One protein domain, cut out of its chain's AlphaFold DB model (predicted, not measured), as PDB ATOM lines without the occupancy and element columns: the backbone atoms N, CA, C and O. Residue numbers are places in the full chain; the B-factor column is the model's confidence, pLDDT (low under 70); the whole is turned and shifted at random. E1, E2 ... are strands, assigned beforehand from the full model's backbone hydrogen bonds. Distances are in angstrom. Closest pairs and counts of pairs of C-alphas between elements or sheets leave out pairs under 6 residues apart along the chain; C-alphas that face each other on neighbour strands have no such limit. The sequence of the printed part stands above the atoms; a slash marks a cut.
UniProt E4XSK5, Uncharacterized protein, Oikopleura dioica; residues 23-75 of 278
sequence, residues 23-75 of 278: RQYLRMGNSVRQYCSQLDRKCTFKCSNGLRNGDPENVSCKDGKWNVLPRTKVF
ATOM      1  N   ARG A  23     497.451 422.238 405.512       73.12
ATOM      2  CA  ARG A  23     497.249 421.902 404.090       73.12
ATOM      3  C   ARG A  23     495.851 421.365 403.771       73.12
ATOM      4  O   ARG A  23     495.451 421.390 402.612       73.12
ATOM      5  N   GLN A  24     495.112 420.888 404.770       75.31
ATOM      6  CA  GLN A  24     493.722 420.462 404.603       75.31
ATOM      7  C   GLN A  24     492.748 421.652 404.503       75.31
ATOM      8  O   GLN A  24     491.686 421.526 403.896       75.31
ATOM      9  N   TYR A  25     493.119 422.815 405.046       76.06
ATOM     10  CA  TYR A  25     492.253 423.992 405.179       76.06
ATOM     11  C   TYR A  25     492.512 425.059 404.112       76.06
ATOM     12  O   TYR A  25     491.618 425.844 403.785       76.06
ATOM     13  N   LEU A  26     493.709 425.061 403.523       82.38
ATOM     14  CA  LEU A  26     494.121 426.033 402.514       82.38
ATOM     15  C   LEU A  26     494.840 425.384 401.331       82.38
ATOM     16  O   LEU A  26     495.499 424.354 401.456       82.38
ATOM     17  N   ARG A  27     494.712 426.005 400.157       81.50
ATOM     18  CA  ARG A  27     495.446 425.604 398.949       81.50
ATOM     19  C   ARG A  27     496.653 426.510 398.760       81.50
ATOM     20  O   ARG A  27     496.478 427.701 398.535       81.50
ATOM     21  N   MET A  28     497.852 425.941 398.785       83.44
ATOM     22  CA  MET A  28     499.088 426.671 398.497       83.44
ATOM     23  C   MET A  28     499.536 426.466 397.055       83.44
ATOM     24  O   MET A  28     499.436 425.364 396.514       83.44
ATOM     25  N   GLY A  29     500.046 427.531 396.442       79.25
ATOM     26  CA  GLY A  29     500.818 427.445 395.209       79.25
ATOM     27  C   GLY A  29     502.182 426.787 395.434       79.25
ATOM     28  O   GLY A  29     502.743 426.858 396.523       79.25
ATOM     29  N   ASN A  30     502.741 426.189 394.381       76.44
ATOM     30  CA  ASN A  30     503.999 425.431 394.449       76.44
ATOM     31  C   ASN A  30     505.212 426.256 394.914       76.44
ATOM     32  O   ASN A  30     506.181 425.688 395.402       76.44
ATOM     33  N   SER A  31     505.166 427.578 394.751       83.62
ATOM     34  CA  SER A  31     506.264 428.484 395.109       83.62
ATOM     35  C   SER A  31     506.165 429.031 396.539       83.62
ATOM     36  O   SER A  31     507.047 429.777 396.961       83.62
ATOM     37  N   VAL A  32     505.103 428.693 397.279       84.06
ATOM     38  CA  VAL A  32     504.882 429.164 398.653       84.06
ATOM     39  C   VAL A  32     505.643 428.265 399.624       84.06
ATOM     40  O   VAL A  32     505.409 427.056 399.676       84.06
ATOM     41  N   ARG A  33     506.532 428.851 400.429       85.06
ATOM     42  CA  ARG A  33     507.188 428.174 401.555       85.06
ATOM     43  C   ARG A  33     506.354 428.363 402.818       85.06
ATOM     44  O   ARG A  33     505.919 429.474 403.106       85.06
ATOM     45  N   GLN A  34     506.144 427.282 403.557       86.81
ATOM     46  CA  GLN A  34     505.341 427.242 404.775       86.81
ATOM     47  C   GLN A  34     506.245 426.896 405.957       86.81
ATOM     48  O   GLN A  34     506.953 425.892 405.905       86.81
ATOM     49  N   TYR A  35     506.162 427.680 407.025       85.12
ATOM     50  CA  TYR A  35     506.862 427.440 408.285       85.12
ATOM     51  C   TYR A  35     505.825 427.398 409.398       85.12
ATOM     52  O   TYR A  35     505.106 428.375 409.580       85.12
ATOM     53  N   CYS A  36     505.705 426.277 410.104       82.19
ATOM     54  CA  CYS A  36     504.763 426.146 411.213       82.19
ATOM     55  C   CYS A  36     505.507 425.873 412.507       82.19
ATOM     56  O   CYS A  36     506.325 424.959 412.561       82.19
ATOM     57  N   SER A  37     505.175 426.641 413.538       79.81
ATOM     58  CA  SER A  37     505.620 426.417 414.908       79.81
ATOM     59  C   SER A  37     504.490 425.738 415.675       79.81
ATOM     60  O   SER A  37     503.373 426.261 415.738       79.81
ATOM     61  N   GLN A  38     504.764 424.552 416.223       73.19
ATOM     62  CA  GLN A  38     503.825 423.859 417.111       73.19
ATOM     63  C   GLN A  38     503.690 424.590 418.453       73.19
ATOM     64  O   GLN A  38     502.586 424.660 418.988       73.19
ATOM     65  N   LEU A  39     504.786 425.188 418.937       73.75
ATOM     66  CA  LEU A  39     504.834 425.987 420.166       73.75
ATOM     67  C   LEU A  39     503.940 427.225 420.053       73.75
ATOM     68  O   LEU A  39     503.061 427.434 420.882       73.75
ATOM     69  N   ASP A  40     504.085 427.985 418.966       78.25
ATOM     70  CA  ASP A  40     503.330 429.231 418.763       78.25
ATOM     71  C   ASP A  40     501.952 429.005 418.127       78.25
ATOM     72  O   ASP A  40     501.229 429.962 417.842       78.25
ATOM     73  N   ARG A  41     501.607 427.742 417.829       82.38
ATOM     74  CA  ARG A  41     500.395 427.337 417.096       82.38
ATOM     75  C   ARG A  41     500.136 428.225 415.874       82.38
ATOM     76  O   ARG A  41     499.006 428.631 415.601       82.38
ATOM     77  N   LYS A  42     501.192 428.553 415.131       86.81
ATOM     78  CA  LYS A  42     501.165 429.536 414.042       86.81
ATOM     79  C   LYS A  42     501.891 428.995 412.822       86.81
ATOM     80  O   LYS A  42     502.952 428.387 412.942       86.81
ATOM     81  N   CYS A  43     501.326 429.244 411.647       86.19
ATOM     82  CA  CYS A  43     501.997 429.028 410.374       86.19
ATOM     83  C   CYS A  43     502.201 430.357 409.649       86.19
ATOM     84  O   CYS A  43     501.301 431.198 409.593       86.19
ATOM     85  N   THR A  44     503.378 430.506 409.055       88.19
ATOM     86  CA  THR A  44     503.783 431.657 408.254       88.19
ATOM     87  C   THR A  44     504.086 431.207 406.832       88.19
ATOM     88  O   THR A  44     504.731 430.175 406.613       88.19
ATOM     89  N   PHE A  45     503.634 431.992 405.858       89.25
ATOM     90  CA  PHE A  45     503.832 431.743 404.436       89.25
ATOM     91  C   PHE A  45     504.781 432.778 403.849       89.25
ATOM     92  O   PHE A  45     504.604 433.976 404.041       89.25
ATOM     93  N   LYS A  46     505.787 432.317 403.107       87.06
ATOM     94  CA  LYS A  46     506.761 433.186 402.444       87.06
ATOM     95  C   LYS A  46     506.930 432.816 400.979       87.06
ATOM     96  O   LYS A  46     506.875 431.647 400.599       87.06
ATOM     97  N   CYS A  47     507.191 433.832 400.171       87.06
ATOM     98  CA  CYS A  47     507.440 433.743 398.739       87.06
ATOM     99  C   CYS A  47     508.590 434.677 398.371       87.06
ATOM    100  O   CYS A  47     508.680 435.768 398.925       87.06
ATOM    101  N   SER A  48     509.420 434.291 397.399       84.38
ATOM    102  CA  SER A  48     510.566 435.105 396.966       84.38
ATOM    103  C   SER A  48     510.159 436.476 396.412       84.38
ATOM    104  O   SER A  48     510.872 437.448 396.617       84.38
ATOM    105  N   ASN A  49     508.994 436.562 395.761       84.56
ATOM    106  CA  ASN A  49     508.456 437.802 395.182       84.56
ATOM    107  C   ASN A  49     507.320 438.405 396.028       84.56
ATOM    108  O   ASN A  49     506.513 439.175 395.515       84.56
ATOM    109  N   GLY A  50     507.207 438.006 397.297       86.69
ATOM    110  CA  GLY A  50     506.059 438.337 398.137       86.69
ATOM    111  C   GLY A  50     504.825 437.477 397.844       86.69
ATOM    112  O   GLY A  50     504.747 436.737 396.853       86.69
ATOM    113  N   LEU A  51     503.869 437.519 398.766       88.00
ATOM    114  CA  LEU A  51     502.559 436.899 398.588       88.00
ATOM    115  C   LEU A  51     501.693 437.765 397.676       88.00
ATOM    116  O   LEU A  51     501.888 438.973 397.555       88.00
ATOM    117  N   ARG A  52     500.730 437.140 397.006       87.81
ATOM    118  CA  ARG A  52     499.739 437.860 396.213       87.81
ATOM    119  C   ARG A  52     498.894 438.750 397.134       87.81
ATOM    120  O   ARG A  52     498.522 438.329 398.225       87.81
ATOM    121  N   ASN A  53     498.561 439.955 396.670       82.81
ATOM    122  CA  ASN A  53     497.754 440.905 397.438       82.81
ATOM    123  C   ASN A  53     496.465 440.262 397.973       82.81
ATOM    124  O   ASN A  53     495.685 439.696 397.204       82.81
ATOM    125  N   GLY A  54     496.257 440.387 399.286       80.81
ATOM    126  CA  GLY A  54     495.095 439.858 400.002       80.81
ATOM    127  C   GLY A  54     495.230 438.414 400.499       80.81
ATOM    128  O   GLY A  54     494.340 437.950 401.209       80.81
ATOM    129  N   ASP A  55     496.313 437.703 400.171       86.38
ATOM    130  CA  ASP A  55     496.568 436.373 400.729       86.38
ATOM    131  C   ASP A  55     497.200 436.505 402.140       86.38
ATOM    132  O   ASP A  55     498.051 437.372 402.355       86.38
ATOM    133  N   PRO A  56     496.806 435.669 403.123       85.75
ATOM    134  CA  PRO A  56     497.293 435.789 404.494       85.75
ATOM    135  C   PRO A  56     498.769 435.395 404.600       85.75
ATOM    136  O   PRO A  56     499.163 434.312 404.171       85.75
ATOM    137  N   GLU A  57     499.574 436.246 405.236       87.81
ATOM    138  CA  GLU A  57     500.977 435.944 405.545       87.81
ATOM    139  C   GLU A  57     501.108 434.992 406.735       87.81
ATOM    140  O   GLU A  57     501.985 434.129 406.773       87.81
ATOM    141  N   ASN A  58     500.202 435.130 407.699       89.62
ATOM    142  CA  ASN A  58     500.211 434.393 408.946       89.62
ATOM    143  C   ASN A  58     498.821 433.849 409.251       89.62
ATOM    144  O   ASN A  58     497.818 434.530 409.057       89.62
ATOM    145  N   VAL A  59     498.779 432.639 409.791       89.69
ATOM    146  CA  VAL A  59     497.559 431.989 410.270       89.69
ATOM    147  C   VAL A  59     497.850 431.342 411.613       89.69
ATOM    148  O   VAL A  59     498.857 430.655 411.783       89.69
ATOM    149  N   SER A  60     496.984 431.594 412.585       90.44
ATOM    150  CA  SER A  60     497.071 431.022 413.924       90.44
ATOM    151  C   SER A  60     496.048 429.909 414.089       90.44
ATOM    152  O   SER A  60     495.009 429.893 413.431       90.44
ATOM    153  N   CYS A  61     496.350 428.964 414.963       85.50
ATOM    154  CA  CYS A  61     495.441 427.923 415.379       85.50
ATOM    155  C   CYS A  61     495.042 428.156 416.833       85.50
ATOM    156  O   CYS A  61     495.890 428.241 417.723       85.50
ATOM    157  N   LYS A  62     493.735 428.248 417.065       84.94
ATOM    158  CA  LYS A  62     493.138 428.412 418.387       84.94
ATOM    159  C   LYS A  62     492.082 427.326 418.565       84.94
ATOM    160  O   LYS A  62     491.329 427.051 417.634       84.94
ATOM    161  N   ASP A  63     492.079 426.668 419.719       82.75
ATOM    162  CA  ASP A  63     491.093 425.631 420.065       82.75
ATOM    163  C   ASP A  63     490.995 424.497 419.018       82.75
ATOM    164  O   ASP A  63     489.913 424.054 418.635       82.75
ATOM    165  N   GLY A  64     492.149 424.065 418.486       78.00
ATOM    166  CA  GLY A  64     492.242 423.015 417.462       78.00
ATOM    167  C   GLY A  64     491.761 423.431 416.063       78.00
ATOM    168  O   GLY A  64     491.648 422.586 415.175       78.00
ATOM    169  N   LYS A  65     491.472 424.720 415.835       82.75
ATOM    170  CA  LYS A  65     490.997 425.249 414.550       82.75
ATOM    171  C   LYS A  65     491.912 426.350 414.030       82.75
ATOM    172  O   LYS A  65     492.263 427.287 414.741       82.75
ATOM    173  N   TRP A  66     492.254 426.264 412.748       84.38
ATOM    174  CA  TRP A  66     492.960 427.338 412.054       84.38
ATOM    175  C   TRP A  66     492.038 428.537 411.838       84.38
ATOM    176  O   TRP A  66     490.945 428.388 411.291       84.38
ATOM    177  N   ASN A  67     492.505 429.729 412.209       87.00
ATOM    178  CA  ASN A  67     491.857 431.001 411.913       87.00
ATOM    179  C   ASN A  67     492.099 431.384 410.445       87.00
ATOM    180  O   ASN A  67     492.874 432.281 410.118       87.00
ATOM    181  N   VAL A  68     491.491 430.616 409.545       83.62
ATOM    182  CA  VAL A  68     491.560 430.817 408.102       83.62
ATOM    183  C   VAL A  68     490.201 430.505 407.497       83.62
ATOM    184  O   VAL A  68     489.554 429.520 407.858       83.62
ATOM    185  N   LEU A  69     489.753 431.336 406.554       76.88
ATOM    186  CA  LEU A  69     488.501 431.075 405.854       76.88
ATOM    187  C   LEU A  69     488.592 429.744 405.081       76.88
ATOM    188  O   LEU A  69     489.624 429.456 404.456       76.88
ATOM    189  N   PRO A  70     487.522 428.931 405.054       68.75
ATOM    190  CA  PRO A  70     487.504 427.704 404.275       68.75
ATOM    191  C   PRO A  70     487.832 427.984 402.805       68.75
ATOM    192  O   PRO A  70     487.263 428.887 402.194       68.75
ATOM    193  N   ARG A  71     488.714 427.169 402.210       69.06
ATOM    194  CA  ARG A  71     489.153 427.290 400.803       69.06
ATOM    195  C   ARG A  71     490.000 428.526 400.493       69.06
ATOM    196  O   ARG A  71     490.159 428.854 399.311       69.06
ATOM    197  N   THR A  72     490.582 429.165 401.507       79.50
ATOM    198  CA  THR A  72     491.621 430.180 401.300       79.50
ATOM    199  C   THR A  72     492.716 429.622 400.397       79.50
ATOM    200  O   THR A  72     493.130 428.463 400.521       79.50
ATOM    201  N   LYS A  73     493.157 430.436 399.438       84.44
ATOM    202  CA  LYS A  73     494.263 430.089 398.554       84.44
ATOM    203  C   LYS A  73     495.403 431.061 398.801       84.44
ATOM    204  O   LYS A  73     495.152 432.254 398.864       84.44
ATOM    205  N   VAL A  74     496.609 430.531 398.913       85.44
ATOM    206  CA  VAL A  74     497.829 431.303 399.136       85.44
ATOM    207  C   VAL A  74     498.728 431.093 397.926       85.44
ATOM    208  O   VAL A  74     499.097 429.958 397.612       85.44
ATOM    209  N   PHE A  75     499.056 432.168 397.221       86.00
ATOM    210  CA  PHE A  75     499.929 432.156 396.056       86.00
ATOM    211  C   PHE A  75     500.999 433.232 396.177       86.00
ATOM    212  O   PHE A  75     500.783 434.293 396.758       86.00
TER     213      PHE A  75
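Overview. This is residues 23 to 75 of the 278 residues of an uncharacterized protein of Oikopleura dioica (UniProt E4XSK5). Little regular structure is here: a small three-strand slab, E2, E3 and E4, and a short separate ribbon where the first and last strands, E1 and E5, run side by side. The 53 printed residues include five named strands and no named helix; the class is all strand, with 21 residues in named elements. The slab, in order E2, E3, E4, is antiparallel, the ribbon parallel. The whole is compact, with radius of gyration of the C-alphas 10.7 A and spans 32 by 22 by 17 A.

Arrangement. Start at E1, residues 26 to 28, parallel to its neighbour E5, residues 72 to 74; N 27 and O 72 are 2.9 A apart. E2, residues 33 to 37, E3, residues 42 to 46, and E4, residues 58 to 62, form a meander, each strand the antiparallel neighbour of the one before. In hairpin E2 and E3, N 35 and O 44 are 2.9 A apart; in hairpin E3 and E4, N 43 and O 59, 2.8 A, within hydrogen-bond range.

Along the chain. Find C-alpha 26 at (494.121, 426.033, 402.514), where E1 begins. E2 spans 13.6 A, E3 13.4 A and E4 13.2 A. E5 ends at C-alpha 74, (497.829, 431.303, 399.136).

Size, cuts and confidence. The printed part has no cut. Link E3 to E4 is long. Residues 70 to 71 are under pLDDT 70.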